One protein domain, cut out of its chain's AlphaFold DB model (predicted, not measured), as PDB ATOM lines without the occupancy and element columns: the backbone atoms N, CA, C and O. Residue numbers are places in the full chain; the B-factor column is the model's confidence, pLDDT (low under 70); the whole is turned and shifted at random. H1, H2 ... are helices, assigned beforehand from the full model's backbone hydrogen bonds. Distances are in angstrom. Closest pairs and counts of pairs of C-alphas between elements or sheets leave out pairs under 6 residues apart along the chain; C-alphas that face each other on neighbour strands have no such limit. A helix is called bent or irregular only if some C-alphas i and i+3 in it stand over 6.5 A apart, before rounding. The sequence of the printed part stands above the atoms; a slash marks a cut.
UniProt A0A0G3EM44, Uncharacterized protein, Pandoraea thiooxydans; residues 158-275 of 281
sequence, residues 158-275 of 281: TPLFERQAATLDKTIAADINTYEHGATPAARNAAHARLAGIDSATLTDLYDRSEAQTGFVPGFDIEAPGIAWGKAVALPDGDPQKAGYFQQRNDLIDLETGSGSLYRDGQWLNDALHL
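This is residues 158 to 275 of the 281 residues of an uncharacterized protein of Pandoraea thiooxydans (UniProt A0A0G3EM44). This is a long rod of helices with two helical hairpins toward its opposite ends, H1 with H2a and H3 with H4; H2b, the second arm of bent H2, runs through the middle. H4 and H5 follow each other nearly in line, and H5 packs on H1 and both arms of H2. The 118 printed residues hold five named helices, H1 to H5 in chain order, and no named strand: class all helix. The whole is loose, with a radius of gyration of the C-alphas of 17.0 A and spans of 60 by 27 by 20 A.

Start with H1, residues 158 to 181; its residues 172 to 181 touch H2a, residues 185 to 196, closest at the C-alphas of Tyr 179 and Arg 188, 4.2 A. H2, residues 185 to 214, was assigned as one helix by its hydrogen bonds but is bent: C-alphas 196 and 199 are 6.9 A apart, and H2b, residues 199 to 214, follows at 20 degrees. Next, H3, residues 227 to 234, touches H4, residues 240 to 256, opposite ways at a shallow tilt of 25 degrees; C-alphas 232 and 242 are closest, 4.6 A. H5, residues 261 to 274, touches residues 165 to 176 of H1, closest at C-alphas 261 and 169, 5.8 A. H1, H2b, H4 and H5 form a bundle, helices grouped together. Each O i to N i+4 pair is within hydrogen-bond range in H2a, H2b, H3 and H5, against 18 of 20 in H1 and 12 of 13 in H4.

Find C-alpha 158 at (107.597, 127.983, 77.457); H1 runs 34.5 A from there. H2a spans 16.3 A, H2b 22.2 A, H3 10.7 A and H4 24.9 A. H5 spans 20.0 A to C-alpha 274 at (103.219, 109.088, 102.783).

The C-alphas of Thr 184 and Pro 236 are the farthest apart, 59.7 A. The printed part has no cut; the link from H2 to H3 is long. Residues 219 to 224 and 275 have pLDDT under 70.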
ATOM      1  N   THR A 158     107.428 129.451  77.373       96.38
ATOM      2  CA  THR A 158     107.597 127.983  77.457       96.38
ATOM      3  C   THR A 158     109.003 127.571  77.918       96.38
ATOM      4  O   THR A 158     109.105 126.841  78.903       96.38
ATOM      5  N   PRO A 159     110.113 128.121  77.373       96.69
ATOM      6  CA  PRO A 159     111.452 127.741  77.838       96.69
ATOM      7  C   PRO A 159     111.765 128.219  79.263       96.69
ATOM      8  O   PRO A 159     112.717 127.762  79.899       96.69
ATOM      9  N   LEU A 160     111.056 129.234  79.767       96.94
ATOM     10  CA  LEU A 160     111.156 129.630  81.171       96.94
ATOM     11  C   LEU A 160     110.379 128.650  82.052       96.94
ATOM     12  O   LEU A 160     110.911 128.243  83.081       96.94
ATOM     13  N   PHE A 161     109.181 128.252  81.632       97.94
ATOM     14  CA  PHE A 161     108.350 127.273  82.327       97.94
ATOM     15  C   PHE A 161     109.068 125.923  82.489       97.94
ATOM     16  O   PHE A 161     109.202 125.426  83.604       97.94
ATOM     17  N   GLU A 162     109.658 125.391  81.418       96.62
ATOM     18  CA  GLU A 162     110.472 124.164  81.466       96.62
ATOM     19  C   GLU A 162     111.642 124.281  82.453       96.62
ATOM     20  O   GLU A 162     111.946 123.357  83.207       96.62
ATOM     21  N   ARG A 163     112.297 125.449  82.499       97.06
ATOM     22  CA  ARG A 163     113.375 125.709  83.463       97.06
ATOM     23  C   ARG A 163     112.867 125.788  84.899       97.06
ATOM     24  O   ARG A 163     113.609 125.397  85.799       97.06
ATOM     25  N   GLN A 164     111.655 126.294  85.125       97.44
ATOM     26  CA  GLN A 164     111.019 126.284  86.443       97.44
ATOM     27  C   GLN A 164     110.762 124.843  86.891       97.44
ATOM     28  O   GLN A 164     111.207 124.478  87.977       97.44
ATOM     29  N   ALA A 165     110.177 124.013  86.023       96.62
ATOM     30  CA  ALA A 165     109.943 122.595  86.292       96.62
ATOM     31  C   ALA A 165     111.254 121.837  86.582       96.62
ATOM     32  O   ALA A 165     111.384 121.183  87.609       96.62
ATOM     33  N   ALA A 166     112.290 122.017  85.758       95.62
ATOM     34  CA  ALA A 166     113.596 121.388  85.979       95.62
ATOM     35  C   ALA A 166     114.346 121.913  87.222       95.62
ATOM     36  O   ALA A 166     115.256 121.256  87.732       95.62
ATOM     37  N   THR A 167     114.036 123.128  87.684       97.00
ATOM     38  CA  THR A 167     114.603 123.673  88.927       97.00
ATOM     39  C   THR A 167     113.899 123.080  90.138       97.00
ATOM     40  O   THR A 167     114.580 122.701  91.088       97.00
ATOM     41  N   LEU A 168     112.568 122.975  90.091       97.00
ATOM     42  CA  LEU A 168     111.778 122.324  91.132       97.00
ATOM     43  C   LEU A 168     112.211 120.865  91.320       97.00
ATOM     44  O   LEU A 168     112.489 120.477  92.449       97.00
ATOM     45  N   ASP A 169     112.420 120.133  90.228       95.25
ATOM     46  CA  ASP A 169     112.897 118.745  90.255       95.25
ATOM     47  C   ASP A 169     114.213 118.571  91.016       95.25
ATOM     48  O   ASP A 169     114.364 117.702  91.878       95.25
ATOM     49  N   LYS A 170     115.169 119.477  90.789       95.75
ATOM     50  CA  LYS A 170     116.432 119.478  91.541       95.75
ATOM     51  C   LYS A 170     116.232 119.821  93.014       95.75
ATOM     52  O   LYS A 170     116.946 119.270  93.852       95.75
ATOM     53  N   THR A 171     115.315 120.735  93.324       96.38
ATOM     54  CA  THR A 171     114.986 121.117  94.703       96.38
ATOM     55  C   THR A 171     114.353 119.948  95.450       96.38
ATOM     56  O   THR A 171     114.863 119.577  96.505       96.38
ATOM     57  N   ILE A 172     113.328 119.313  94.876       95.69
ATOM     58  CA  ILE A 172     112.640 118.157  95.462       95.69
ATOM     59  C   ILE A 172     113.626 117.012  95.682       95.69
ATOM     60  O   ILE A 172     113.704 116.482  96.788       95.69
ATOM     61  N   ALA A 173     114.455 116.679  94.688       94.38
ATOM     62  CA  ALA A 173     115.477 115.643  94.843       94.38
ATOM     63  C   ALA A 173     116.462 115.953  95.989       94.38
ATOM     64  O   ALA A 173     116.823 115.071  96.774       94.38
ATOM     65  N   ALA A 174     116.902 117.209  96.110       95.81
ATOM     66  CA  ALA A 174     117.811 117.631  97.171       95.81
ATOM     67  C   ALA A 174     117.150 117.600  98.558       95.81
ATOM     68  O   ALA A 174     117.797 117.206  99.539       95.81
ATOM     69  N   ASP A 175     115.880 117.994  98.652       95.62
ATOM     70  CA  ASP A 175     115.128 117.981  99.902       95.62
ATOM     71  C   ASP A 175     114.744 116.562 100.328       95.62
ATOM     72  O   ASP A 175     114.870 116.257 101.511       95.62
ATOM     73  N   ILE A 176     114.436 115.649  99.405       94.31
ATOM     74  CA  ILE A 176     114.268 114.218  99.710       94.31
ATOM     75  C   ILE A 176     115.564 113.633 100.263       94.31
ATOM     76  O   ILE A 176     115.572 113.070 101.355       94.31
ATOM     77  N   ASN A 177     116.696 113.856  99.590       94.50
ATOM     78  CA  ASN A 177     117.987 113.385 100.089       94.50
ATOM     79  C   ASN A 177     118.320 113.981 101.474       94.50
ATOM     80  O   ASN A 177     118.869 113.305 102.344       94.50
ATOM     81  N   THR A 178     117.973 115.247 101.713       95.38
ATOM     82  CA  THR A 178     118.160 115.883 103.026       95.38
ATOM     83  C   THR A 178     117.207 115.317 104.077       95.38
ATOM     84  O   THR A 178     117.610 115.167 105.230       95.38
ATOM     85  N   TYR A 179     115.971 114.993 103.705       91.69
ATOM     86  CA  TYR A 179     114.981 114.362 104.569       91.69
ATOM     87  C   TYR A 179     115.418 112.954 104.986       91.69
ATOM     88  O   TYR A 179     115.393 112.643 106.175       91.69
ATOM     89  N   GLU A 180     115.917 112.142 104.056       90.00
ATOM     90  CA  GLU A 180     116.316 110.753 104.312       90.00
ATOM     91  C   GLU A 180     117.694 110.628 104.979       90.00
ATOM     92  O   GLU A 180     117.929 109.722 105.782       90.00
ATOM     93  N   HIS A 181     118.632 111.525 104.656       92.94
ATOM     94  CA  HIS A 181     120.050 111.364 105.009       92.94
ATOM     95  C   HIS A 181     120.670 112.568 105.728       92.94
ATOM     96  O   HIS A 181     121.866 112.572 106.031       92.94
ATOM     97  N   GLY A 182     119.888 113.607 106.033       91.12
ATOM     98  CA  GLY A 182     120.379 114.802 106.714       91.12
ATOM     99  C   GLY A 182     121.000 114.484 108.076       91.12
ATOM    100  O   GLY A 182     120.445 113.717 108.859       91.12
ATOM    101  N   ALA A 183     122.135 115.111 108.401       91.38
ATOM    102  CA  ALA A 183     122.922 114.795 109.600       91.38
ATOM    103  C   ALA A 183     122.223 115.119 110.935       91.38
ATOM    104  O   ALA A 183     122.625 114.612 111.981       91.38
ATOM    105  N   THR A 184     121.195 115.977 110.926       94.50
ATOM    106  CA  THR A 184     120.486 116.395 112.142       94.50
ATOM    107  C   THR A 184     118.971 116.256 111.991       94.50
ATOM    108  O   THR A 184     118.449 116.460 110.893       94.50
ATOM    109  N   PRO A 185     118.237 115.996 113.093       91.81
ATOM    110  CA  PRO A 185     116.774 115.983 113.068       91.81
ATOM    111  C   PRO A 185     116.179 117.314 112.586       91.81
ATOM    112  O   PRO A 185     115.188 117.328 111.867       91.81
ATOM    113  N   ALA A 186     116.813 118.442 112.927       93.81
ATOM    114  CA  ALA A 186     116.371 119.763 112.485       93.81
ATOM    115  C   ALA A 186     116.469 119.932 110.959       93.81
ATOM    116  O   ALA A 186     115.554 120.484 110.353       93.81
ATOM    117  N   ALA A 187     117.544 119.435 110.334       93.69
ATOM    118  CA  ALA A 187     117.700 119.478 108.881       93.69
ATOM    119  C   ALA A 187     116.653 118.606 108.172       93.69
ATOM    120  O   ALA A 187     116.025 119.076 107.224       93.69
ATOM    121  N   ARG A 188     116.417 117.385 108.675       92.75
ATOM    122  CA  ARG A 188     115.400 116.471 108.131       92.75
ATOM    123  C   ARG A 188     113.990 117.054 108.235       92.75
ATOM    124  O   ARG A 188     113.281 117.112 107.238       92.75
ATOM    125  N   ASN A 189     113.618 117.582 109.404       92.19
ATOM    126  CA  ASN A 189     112.310 118.214 109.614       92.19
ATOM    127  C   ASN A 189     112.113 119.450 108.724       92.19
ATOM    128  O   ASN A 189     111.019 119.670 108.211       92.19
ATOM    129  N   ALA A 190     113.159 120.259 108.532       94.56
ATOM    130  CA  ALA A 190     113.087 121.426 107.660       94.56
ATOM    131  C   ALA A 190     112.912 121.043 106.183       94.56
ATOM    132  O   ALA A 190     112.194 121.740 105.474       94.56
ATOM    133  N   ALA A 191     113.547 119.958 105.728       94.25
ATOM    134  CA  ALA A 191     113.367 119.437 104.374       94.25
ATOM    135  C   ALA A 191     111.954 118.873 104.172       94.25
ATOM    136  O   ALA A 191     111.261 119.289 103.252       94.25
ATOM    137  N   HIS A 192     111.466 118.048 105.104       93.19
ATOM    138  CA  HIS A 192     110.088 117.551 105.071       93.19
ATOM    139  C   HIS A 192     109.053 118.690 105.046       93.19
ATOM    140  O   HIS A 192     108.071 118.631 104.313       93.19
ATOM    141  N   ALA A 193     109.280 119.765 105.809       93.88
ATOM    142  CA  ALA A 193     108.398 120.931 105.805       93.88
ATOM    143  C   ALA A 193     108.400 121.703 104.471       93.88
ATOM    144  O   ALA A 193     107.386 122.313 104.136       93.88
ATOM    145  N   ARG A 194     109.510 121.702 103.716       96.62
ATOM    146  CA  ARG A 194     109.561 122.294 102.367       96.62
ATOM    147  C   ARG A 194     108.824 121.429 101.351       96.62
ATOM    148  O   ARG A 194     107.942 121.964 100.678       96.62
ATOM    149  N   LEU A 195     109.070 120.117 101.375       95.06
ATOM    150  CA  LEU A 195     108.368 119.126 100.554       95.06
ATOM    151  C   LEU A 195     106.847 119.223 100.742       95.06
ATOM    152  O   LEU A 195     106.108 119.403  99.780       95.06
ATOM    153  N   ALA A 196     106.381 119.214 101.996       92.31
ATOM    154  CA  ALA A 196     104.960 119.315 102.347       92.31
ATOM    155  C   ALA A 196     104.353 120.716 102.142       92.31
ATOM    156  O   ALA A 196     103.153 120.904 102.335       92.31
ATOM    157  N   GLY A 197     105.181 121.717 101.844       94.88
ATOM    158  CA  GLY A 197     104.792 123.119 101.797       94.88
ATOM    159  C   GLY A 197     105.064 123.723 100.432       94.88
ATOM    160  O   GLY A 197     104.257 123.600  99.514       94.88
ATOM    161  N   ILE A 198     106.185 124.435 100.323       95.88
ATOM    162  CA  ILE A 198     106.489 125.247  99.144       95.88
ATOM    163  C   ILE A 198     106.707 124.406  97.886       95.88
ATOM    164  O   ILE A 198     106.263 124.825  96.818       95.88
ATOM    165  N   ASP A 199     107.325 123.230  97.997       95.06
ATOM    166  CA  ASP A 199     107.613 122.399  96.827       95.06
ATOM    167  C   ASP A 199     106.327 121.782  96.283       95.06
ATOM    168  O   ASP A 199     106.046 121.909  95.094       95.06
ATOM    169  N   SER A 200     105.486 121.219  97.160       93.25
ATOM    170  CA  SER A 200     104.163 120.727  96.773       93.25
ATOM    171  C   SER A 200     103.285 121.830  96.182       93.25
ATOM    172  O   SER A 200     102.639 121.594  95.166       93.25
ATOM    173  N   ALA A 201     103.271 123.032  96.767       95.12
ATOM    174  CA  ALA A 201     102.486 124.147  96.233       95.12
ATOM    175  C   ALA A 201     102.991 124.609  94.856       95.12
ATOM    176  O   ALA A 201     102.192 124.916  93.976       95.12
ATOM    177  N   THR A 202     104.313 124.638  94.661       96.25
ATOM    178  CA  THR A 202     104.920 124.999  93.372       96.25
ATOM    179  C   THR A 202     104.636 123.932  92.318       96.25
ATOM    180  O   THR A 202     104.340 124.275  91.177       96.25
ATOM    181  N   LEU A 203     104.681 122.648  92.690       94.81
ATOM    182  CA  LEU A 203     104.342 121.552  91.787       94.81
ATOM    183  C   LEU A 203     102.889 121.662  91.310       94.81
ATOM    184  O   LEU A 203     102.640 121.566  90.112       94.81
ATOM    185  N   THR A 204     101.948 121.904  92.229       94.06
ATOM    186  CA  THR A 204     100.533 122.098  91.886       94.06
ATOM    187  C   THR A 204     100.330 123.290  90.950       94.06
ATOM    188  O   THR A 204      99.654 123.130  89.944       94.06
ATOM    189  N   ASP A 205     100.961 124.446  91.200       95.94
ATOM    190  CA  ASP A 205     100.865 125.606  90.288       95.94
ATOM    191  C   ASP A 205     101.360 125.281  88.870       95.94
ATOM    192  O   ASP A 205     100.751 125.691  87.880       95.94
ATOM    193  N   LEU A 206     102.466 124.537  88.760       96.31
ATOM    194  CA  LEU A 206     103.000 124.134  87.463       96.31
ATOM    195  C   LEU A 206     102.051 123.167  86.744       96.31
ATOM    196  O   LEU A 206     101.781 123.392  85.567       96.31
ATOM    197  N   TYR A 207     101.503 122.161  87.433       93.31
ATOM    198  CA  TYR A 207     100.471 121.295  86.852       93.31
ATOM    199  C   TYR A 207      99.258 122.104  86.403       93.31
ATOM    200  O   TYR A 207      98.962 122.103  85.217       93.31
ATOM    201  N   ASP A 208      98.636 122.890  87.284       93.62
ATOM    202  CA  ASP A 208      97.421 123.654  86.971       93.62
ATOM    203  C   ASP A 208      97.589 124.520  85.709       93.62
ATOM    204  O   ASP A 208      96.704 124.603  84.855       93.62
ATOM    205  N   ARG A 209      98.749 125.171  85.561       95.62
ATOM    206  CA  ARG A 209      99.050 126.010  84.392       95.62
ATOM    207  C   ARG A 209      99.308 125.192  83.132       95.62
ATOM    208  O   ARG A 209      98.923 125.631  82.047       95.62
ATOM    209  N   SER A 210      99.974 124.050  83.263       94.50
ATOM    210  CA  SER A 210     100.257 123.148  82.149       94.50
ATOM    211  C   SER A 210      98.983 122.452  81.661       94.50
ATOM    212  O   SER A 210      98.678 122.514  80.469       94.50
ATOM    213  N   GLU A 211      98.161 121.931  82.573       91.75
ATOM    214  CA  GLU A 211      96.849 121.343  82.296       91.75
ATOM    215  C   GLU A 211      95.912 122.372  81.649       91.75
ATOM    216  O   GLU A 211      95.309 122.099  80.614       91.75
ATOM    217  N   ALA A 212      95.837 123.601  82.176       91.19
ATOM    218  CA  ALA A 212      95.034 124.658  81.558       91.19
ATOM    219  C   ALA A 212      95.500 124.982  80.127       91.19
ATOM    220  O   ALA A 212      94.681 125.201  79.228       91.19
ATOM    221  N   GLN A 213      96.817 125.007  79.888       92.88
ATOM    222  CA  GLN A 213      97.367 125.307  78.567       92.88
ATOM    223  C   GLN A 213      97.144 124.160  77.569       92.88
ATOM    224  O   GLN A 213      96.855 124.414  76.398       92.88
ATOM    225  N   THR A 214      97.280 122.909  78.003       90.88
ATOM    226  CA  THR A 214      97.319 121.724  77.127       90.88
ATOM    227  C   THR A 214      95.980 120.995  77.021       90.88
ATOM    228  O   THR A 214      95.717 120.366  75.989       90.88
ATOM    229  N   GLY A 215      95.144 121.108  78.057       88.06
ATOM    230  CA  GLY A 215      93.935 120.315  78.282       88.06
ATOM    231  C   GLY A 215      94.220 118.852  78.637       88.06
ATOM    232  O   GLY A 215      93.299 118.036  78.686       88.06
ATOM    233  N   PHE A 216      95.494 118.513  78.843       87.88
ATOM    234  CA  PHE A 216      95.937 117.197  79.268       87.88
ATOM    235  C   PHE A 216      95.813 117.097  80.785       87.88
ATOM    236  O   PHE A 216      96.227 118.012  81.483       87.88
ATOM    237  N   VAL A 217      95.244 115.996  81.278       82.00
ATOM    238  CA  VAL A 217      95.198 115.680  82.710       82.00
ATOM    239  C   VAL A 217      95.773 114.275  82.891       82.00
ATOM    240  O   VAL A 217      95.195 113.309  82.372       82.00
ATOM    241  N   PRO A 218      96.893 114.113  83.616       70.88
ATOM    242  CA  PRO A 218      97.510 112.811  83.820       70.88
ATOM    243  C   PRO A 218      96.534 111.784  84.417       70.88
ATOM    244  O   PRO A 218      95.898 112.015  85.445       70.88
ATOM    245  N   GLY A 219      96.440 110.607  83.792       66.56
ATOM    246  CA  GLY A 219      95.624 109.492  84.289       66.56
ATOM    247  C   GLY A 219      94.139 109.531  83.909       66.56
ATOM    248  O   GLY A 219      93.397 108.646  84.340       66.56
ATOM    249  N   PHE A 220      93.707 110.491  83.087       65.69
ATOM    250  CA  PHE A 220      92.363 110.529  82.511       65.69
ATOM    251  C   PHE A 220      92.420 110.433  80.980       65.69
ATOM    252  O   PHE A 220      93.172 111.153  80.336       65.69
ATOM    253  N   ASP A 221      91.570 109.587  80.386       54.03
ATOM    254  CA  ASP A 221      91.447 109.422  78.922       54.03
ATOM    255  C   ASP A 221      90.692 110.584  78.234       54.03
ATOM    256  O   ASP A 221      90.299 110.486  77.071       54.03
ATOM    257  N   ILE A 222      90.419 111.674  78.956       53.97
ATOM    258  CA  ILE A 222      89.682 112.823  78.431       53.97
ATOM    259  C   ILE A 222      90.698 113.911  78.095       53.97
ATOM    260  O   ILE A 222      91.089 114.688  78.959       53.97
ATOM    261  N   GLU A 223      91.100 113.983  76.828       57.81
ATOM    262  CA  GLU A 223      91.741 115.186  76.298       57.81
ATOM    263  C   GLU A 223      90.660 116.264  76.155       57.81
ATOM    264  O   GLU A 223      89.871 116.255  75.208       57.81
ATOM    265  N   ALA A 224      90.578 117.182  77.119       66.69
ATOM    266  CA  ALA A 224      89.828 118.410  76.906       66.69
ATOM    267  C   ALA A 224      90.615 119.293  75.917       66.69
ATOM    268  O   ALA A 224      91.850 119.266  75.920       66.69
ATOM    269  N   PRO A 225      89.957 120.089  75.059       71.88
ATOM    270  CA  PRO A 225      90.669 121.079  74.263       71.88
ATOM    271  C   PRO A 225      91.293 122.124  75.203       71.88
ATOM    272  O   PRO A 225      90.595 122.896  75.854       71.88
ATOM    273  N   GLY A 226      92.624 122.125  75.308       83.75
ATOM    274  CA  GLY A 226      93.369 123.141  76.053       83.75
ATOM    275  C   GLY A 226      93.471 124.471  75.311       83.75
ATOM    276  O   GLY A 226      93.235 124.550  74.101       83.75
ATOM    277  N   ILE A 227      93.919 125.512  76.018       88.56
ATOM    278  CA  ILE A 227      94.098 126.862  75.455       88.56
ATOM    279  C   ILE A 227      94.972 126.832  74.189       88.56
ATOM    280  O   ILE A 227      94.614 127.431  73.175       88.56
ATOM    281  N   ALA A 228      96.088 126.094  74.202       88.44
ATOM    282  CA  ALA A 228      96.997 125.992  73.060       88.44
ATOM    283  C   ALA A 228      96.326 125.378  71.819       88.44
ATOM    284  O   ALA A 228      96.586 125.827  70.701       88.44
ATOM    285  N   TRP A 229      95.435 124.392  71.995       86.12
ATOM    286  CA  TRP A 229      94.696 123.792  70.881       86.12
ATOM    287  C   TRP A 229      93.729 124.798  70.259       86.12
ATOM    288  O   TRP A 229      93.800 125.043  69.055       86.12
ATOM    289  N   GLY A 230      92.897 125.458  71.073       82.62
ATOM    290  CA  GLY A 230      91.970 126.485  70.586       82.62
ATOM    291  C   GLY A 230      92.687 127.609  69.829       82.62
ATOM    292  O   GLY A 230      92.237 128.048  68.768       82.62
ATOM    293  N   LYS A 231      93.862 128.031  70.315       84.75
ATOM    294  CA  LYS A 231      94.714 129.024  69.639       84.75
ATOM    295  C   LYS A 231      95.303 128.512  68.329       84.75
ATOM    296  O   LYS A 231      95.328 129.253  67.348       84.75
ATOM    297  N   ALA A 232      95.746 127.259  68.283       84.94
ATOM    298  CA  ALA A 232      96.264 126.653  67.062       84.94
ATOM    299  C   ALA A 232      95.172 126.489  65.988       84.94
ATOM    300  O   ALA A 232      95.423 126.774  64.817       84.94
ATOM    301  N   VAL A 233      93.953 126.088  66.369       81.88
ATOM    302  CA  VAL A 233      92.806 125.978  65.447       81.88
ATOM    303  C   VAL A 233      92.374 127.352  64.924       81.88
ATOM    304  O   VAL A 233      92.007 127.472  63.755       81.88
ATOM    305  N   ALA A 234      92.475 128.405  65.743       80.56
ATOM    306  CA  ALA A 234      92.180 129.779  65.324       80.56
ATOM    307  C   ALA A 234      93.125 130.301  64.230       80.56
ATOM    308  O   ALA A 234      92.764 131.221  63.495       80.56
ATOM    309  N   LEU A 235      94.334 129.747  64.126       84.12
ATOM    310  CA  LEU A 235      95.357 130.201  63.195       84.12
ATOM    311  C   LEU A 235      95.315 129.420  61.865       84.12
ATOM    312  O   LEU A 235      95.044 128.211  61.843       84.12
ATOM    313  N   PRO A 236      95.611 130.086  60.732       80.94
ATOM    314  CA  PRO A 236      95.622 129.437  59.428       80.94
ATOM    315  C   PRO A 236      96.770 128.429  59.300       80.94
ATOM    316  O   PRO A 236      97.804 128.525  59.966       80.94
ATOM    317  N   ASP A 237      96.604 127.460  58.402       81.00
ATOM    318  CA  ASP A 237      97.670 126.509  58.089       81.00
ATOM    319  C   ASP A 237      98.894 127.225  57.505       81.00
ATOM    320  O   ASP A 237      98.780 128.151  56.701       81.00
ATOM    321  N   GLY A 238     100.083 126.787  57.927       83.56
ATOM    322  CA  GLY A 238     101.350 127.430  57.572       83.56
ATOM    323  C   GLY A 238     101.707 128.654  58.424       83.56
ATOM    324  O   GLY A 238     102.791 129.206  58.234       83.56
ATOM    325  N   ASP A 239     100.858 129.068  59.373       85.38
ATOM    326  CA  ASP A 239     101.218 130.103  60.344       85.38
ATOM    327  C   ASP A 239     102.289 129.578  61.328       85.38
ATOM    328  O   ASP A 239     102.087 128.536  61.963       85.38
ATOM    329  N   PRO A 240     103.432 130.268  61.497       87.56
ATOM    330  CA  PRO A 240     104.469 129.835  62.431       87.56
ATOM    331  C   PRO A 240     104.002 129.823  63.895       87.56
ATOM    332  O   PRO A 240     104.488 129.001  64.669       87.56
ATOM    333  N   GLN A 241     103.050 130.679  64.290       89.12
ATOM    334  CA  GLN A 241     102.490 130.661  65.646       89.12
ATOM    335  C   GLN A 241     101.652 129.404  65.889       89.12
ATOM    336  O   GLN A 241     101.691 128.857  66.988       89.12
ATOM    337  N   LYS A 242     100.959 128.895  64.861       90.12
ATOM    338  CA  LYS A 242     100.204 127.636  64.944       90.12
ATOM    339  C   LYS A 242     101.129 126.467  65.259       90.12
ATOM    340  O   LYS A 242     100.880 125.712  66.192       90.12
ATOM    341  N   ALA A 243     102.231 126.360  64.513       91.25
ATOM    342  CA  ALA A 243     103.261 125.358  64.776       91.25
ATOM    343  C   ALA A 243     103.872 125.525  66.178       91.25
ATOM    344  O   ALA A 243     104.096 124.533  66.867       91.25
ATOM    345  N   GLY A 244     104.077 126.770  66.620       93.94
ATOM    346  CA  GLY A 244     104.536 127.081  67.971       93.94
ATOM    347  C   GLY A 244     103.597 126.565  69.064       93.94
ATOM    348  O   GLY A 244     104.067 125.917  69.991       93.94
ATOM    349  N   TYR A 245     102.285 126.793  68.950       92.56
ATOM    350  CA  TYR A 245     101.310 126.298  69.930       92.56
ATOM    351  C   TYR A 245     101.211 124.768  69.954       92.56
ATOM    352  O   TYR A 245     101.106 124.186  71.032       92.56
ATOM    353  N   PHE A 246     101.305 124.101  68.799       91.88
ATOM    354  CA  PHE A 246     101.372 122.636  68.767       91.88
ATOM    355  C   PHE A 246     102.637 122.101  69.433       91.88
ATOM    356  O   PHE A 246     102.555 121.155  70.214       91.88
ATOM    357  N   GLN A 247     103.790 122.714  69.156       94.56
ATOM    358  CA  GLN A 247     105.045 122.321  69.785       94.56
ATOM    359  C   GLN A 247     104.991 122.553  71.298       94.56
ATOM    360  O   GLN A 247     105.231 121.616  72.046       94.56
ATOM    361  N   GLN A 248     104.560 123.741  71.739       95.44
ATOM    362  CA  GLN A 248     104.373 124.057  73.157       95.44
ATOM    363  C   GLN A 248     103.481 123.024  73.848       95.44
ATOM    364  O   GLN A 248     103.807 122.584  74.944       95.44
ATOM    365  N   ARG A 249     102.352 122.643  73.235       93.12
ATOM    366  CA  ARG A 249     101.461 121.638  73.823       93.12
ATOM    367  C   ARG A 249     102.204 120.324  74.073       93.12
ATOM    368  O   ARG A 249     102.073 119.769  75.155       93.12
ATOM    369  N   ASN A 250     102.979 119.853  73.099       92.00
ATOM    370  CA  ASN A 250     103.763 118.627  73.245       92.00
ATOM    371  C   ASN A 250     104.862 118.775  74.305       92.00
ATOM    372  O   ASN A 250     104.969 117.915  75.169       92.00
ATOM    373  N   ASP A 251     105.607 119.884  74.291       94.31
ATOM    374  CA  ASP A 251     106.681 120.151  75.257       94.31
ATOM    375  C   ASP A 251     106.152 120.131  76.701       94.31
ATOM    376  O   ASP A 251     106.779 119.566  77.594       94.31
ATOM    377  N   LEU A 252     104.971 120.711  76.934       95.00
ATOM    378  CA  LEU A 252     104.315 120.728  78.241       95.00
ATOM    379  C   LEU A 252     103.806 119.337  78.661       95.00
ATOM    380  O   LEU A 252     104.056 118.917  79.788       95.00
ATOM    381  N   ILE A 253     103.175 118.586  77.751       92.88
ATOM    382  CA  ILE A 253     102.740 117.200  78.010       92.88
ATOM    383  C   ILE A 253     103.940 116.290  78.323       92.88
ATOM    384  O   ILE A 253     103.858 115.419  79.194       92.88
ATOM    385  N   ASP A 254     105.079 116.502  77.666       92.75
ATOM    386  CA  ASP A 254     106.306 115.744  77.916       92.75
ATOM    387  C   ASP A 254     106.861 115.982  79.337       92.75
ATOM    388  O   ASP A 254     107.520 115.100  79.896       92.75
ATOM    389  N   LEU A 255     106.570 117.127  79.975       93.88
ATOM    390  CA  LEU A 255     106.927 117.370  81.382       93.88
ATOM    391  C   LEU A 255     106.062 116.558  82.358       93.88
ATOM    392  O   LEU A 255     106.533 116.212  83.447       93.88
ATOM    393  N   GLU A 256     104.822 116.261  81.978       91.31
ATOM    394  CA  GLU A 256     103.802 115.601  82.803       91.31
ATOM    395  C   GLU A 256     103.700 114.088  82.572       91.31
ATOM    396  O   GLU A 256     102.975 113.387  83.282       91.31
ATOM    397  N   THR A 257     104.433 113.555  81.595       87.62
ATOM    398  CA  THR A 257     104.365 112.143  81.217       87.62
ATOM    399  C   THR A 257     105.719 111.445  81.298       87.62
ATOM    400  O   THR A 257     106.789 112.052  81.243       87.62
ATOM    401  N   GLY A 258     105.679 110.117  81.435       81.38
ATOM    402  CA  GLY A 258     106.851 109.250  81.332       81.38
ATOM    403  C   GLY A 258     107.967 109.585  82.327       81.38
ATOM    404  O   GLY A 258     107.937 109.145  83.468       81.38
ATOM    405  N   SER A 259     108.995 110.303  81.863       79.25
ATOM    406  CA  SER A 259     110.167 110.707  82.665       79.25
ATOM    407  C   SER A 259     110.331 112.227  82.796       79.25
ATOM    408  O   SER A 259     111.395 112.701  83.213       79.25
ATOM    409  N   GLY A 260     109.285 112.979  82.445       89.19
ATOM    410  CA  GLY A 260     109.205 114.422  82.620       89.19
ATOM    411  C   GLY A 260     109.394 114.849  84.076       89.19
ATOM    412  O   GLY A 260     109.158 114.074  85.009       89.19
ATOM    413  N   SER A 261     109.875 116.079  84.274       91.94
ATOM    414  CA  SER A 261     110.191 116.602  85.609       91.94
ATOM    415  C   SER A 261     108.959 116.661  86.508       91.94
ATOM    416  O   SER A 261     109.020 116.169  87.625       91.94
ATOM    417  N   LEU A 262     107.819 117.160  86.010       92.19
ATOM    418  CA  LEU A 262     106.609 117.282  86.831       92.19
ATOM    419  C   LEU A 262     106.068 115.904  87.226       92.19
ATOM    420  O   LEU A 262     105.674 115.700  88.378       92.19
ATOM    421  N   TYR A 263     106.092 114.940  86.299       91.06
ATOM    422  CA  TYR A 263     105.674 113.563  86.576       91.06
ATOM    423  C   TYR A 263     106.501 112.927  87.698       91.06
ATOM    424  O   TYR A 263     105.960 112.388  88.666       91.06
ATOM    425  N   ARG A 264     107.830 113.016  87.577       91.88
ATOM    426  CA  ARG A 264     108.770 112.465  88.555       91.88
ATOM    427  C   ARG A 264     108.633 113.142  89.916       91.88
ATOM    428  O   ARG A 264     108.569 112.445  90.924       91.88
ATOM    429  N   ASP A 265     108.516 114.465  89.933       91.12
ATOM    430  CA  ASP A 265     108.328 115.256  91.148       91.12
ATOM    431  C   ASP A 265     107.051 114.873  91.891       91.12
ATOM    432  O   ASP A 265     107.065 114.729  93.114       91.12
ATOM    433  N   GLY A 266     105.960 114.642  91.156       88.31
ATOM    434  CA  GLY A 266     104.701 114.166  91.727       88.31
ATOM    435  C   GLY A 266     104.826 112.794  92.385       88.31
ATOM    436  O   GLY A 266     104.298 112.594  93.478       88.31
ATOM    437  N   GLN A 267     105.557 111.862  91.766       89.56
ATOM    438  CA  GLN A 267     105.829 110.540  92.349       89.56
ATOM    439  C   GLN A 267     106.657 110.667  93.632       89.56
ATOM    440  O   GLN A 267     106.273 110.170  94.687       89.56
ATOM    441  N   TRP A 268     107.761 111.404  93.548       89.75
ATOM    442  CA  TRP A 268     108.695 111.616  94.645       89.75
ATOM    443  C   TRP A 268     108.074 112.312  95.854       89.75
ATOM    444  O   TRP A 268     108.289 111.880  96.986       89.75
ATOM    445  N   LEU A 269     107.279 113.362  95.637       88.69
ATOM    446  CA  LEU A 269     106.564 114.035  96.720       88.69
ATOM    447  C   LEU A 269     105.513 113.125  97.356       88.69
ATOM    448  O   LEU A 269     105.381 113.115  98.578       88.69
ATOM    449  N   ASN A 270     104.785 112.347  96.553       86.75
ATOM    450  CA  ASN A 270     103.803 111.404  97.073       86.75
ATOM    451  C   ASN A 270     104.472 110.365  97.993       86.75
ATOM    452  O   ASN A 270     104.033 110.191  99.132       86.75
ATOM    453  N   ASP A 271     105.583 109.774  97.552       85.44
ATOM    454  CA  ASP A 271     106.354 108.802  98.332       85.44
ATOM    455  C   ASP A 271     106.918 109.418  99.625       85.44
ATOM    456  O   ASP A 271     106.752 108.858 100.712       85.44
ATOM    457  N   ALA A 272     107.535 110.601  99.535       82.81
ATOM    458  CA  ALA A 272     108.162 111.265 100.676       82.81
ATOM    459  C   ALA A 272     107.155 111.684 101.762       82.81
ATOM    460  O   ALA A 272     107.489 111.658 102.948       82.81
ATOM    461  N   LEU A 273     105.930 112.056 101.372       83.19
ATOM    462  CA  LEU A 273     104.889 112.541 102.286       83.19
ATOM    463  C   LEU A 273     104.002 111.429 102.867       83.19
ATOM    464  O   LEU A 273     103.354 111.650 103.891       83.19
ATOM    465  N   HIS A 274     103.970 110.239 102.258       75.12
ATOM    466  CA  HIS A 274     103.219 109.088 102.783       75.12
ATOM    467  C   HIS A 274     104.034 108.184 103.720       75.12
ATOM    468  O   HIS A 274     103.453 107.344 104.414       75.12
ATOM    469  N   LEU A 275     105.358 108.350 103.795       58.59
ATOM    470  CA  LEU A 275     106.202 107.638 104.755       58.59
ATOM    471  C   LEU A 275     106.147 108.324 106.136       58.59
ATOM    472  O   LEU A 275     106.499 109.500 106.241       58.59
TER     473      LEU A 275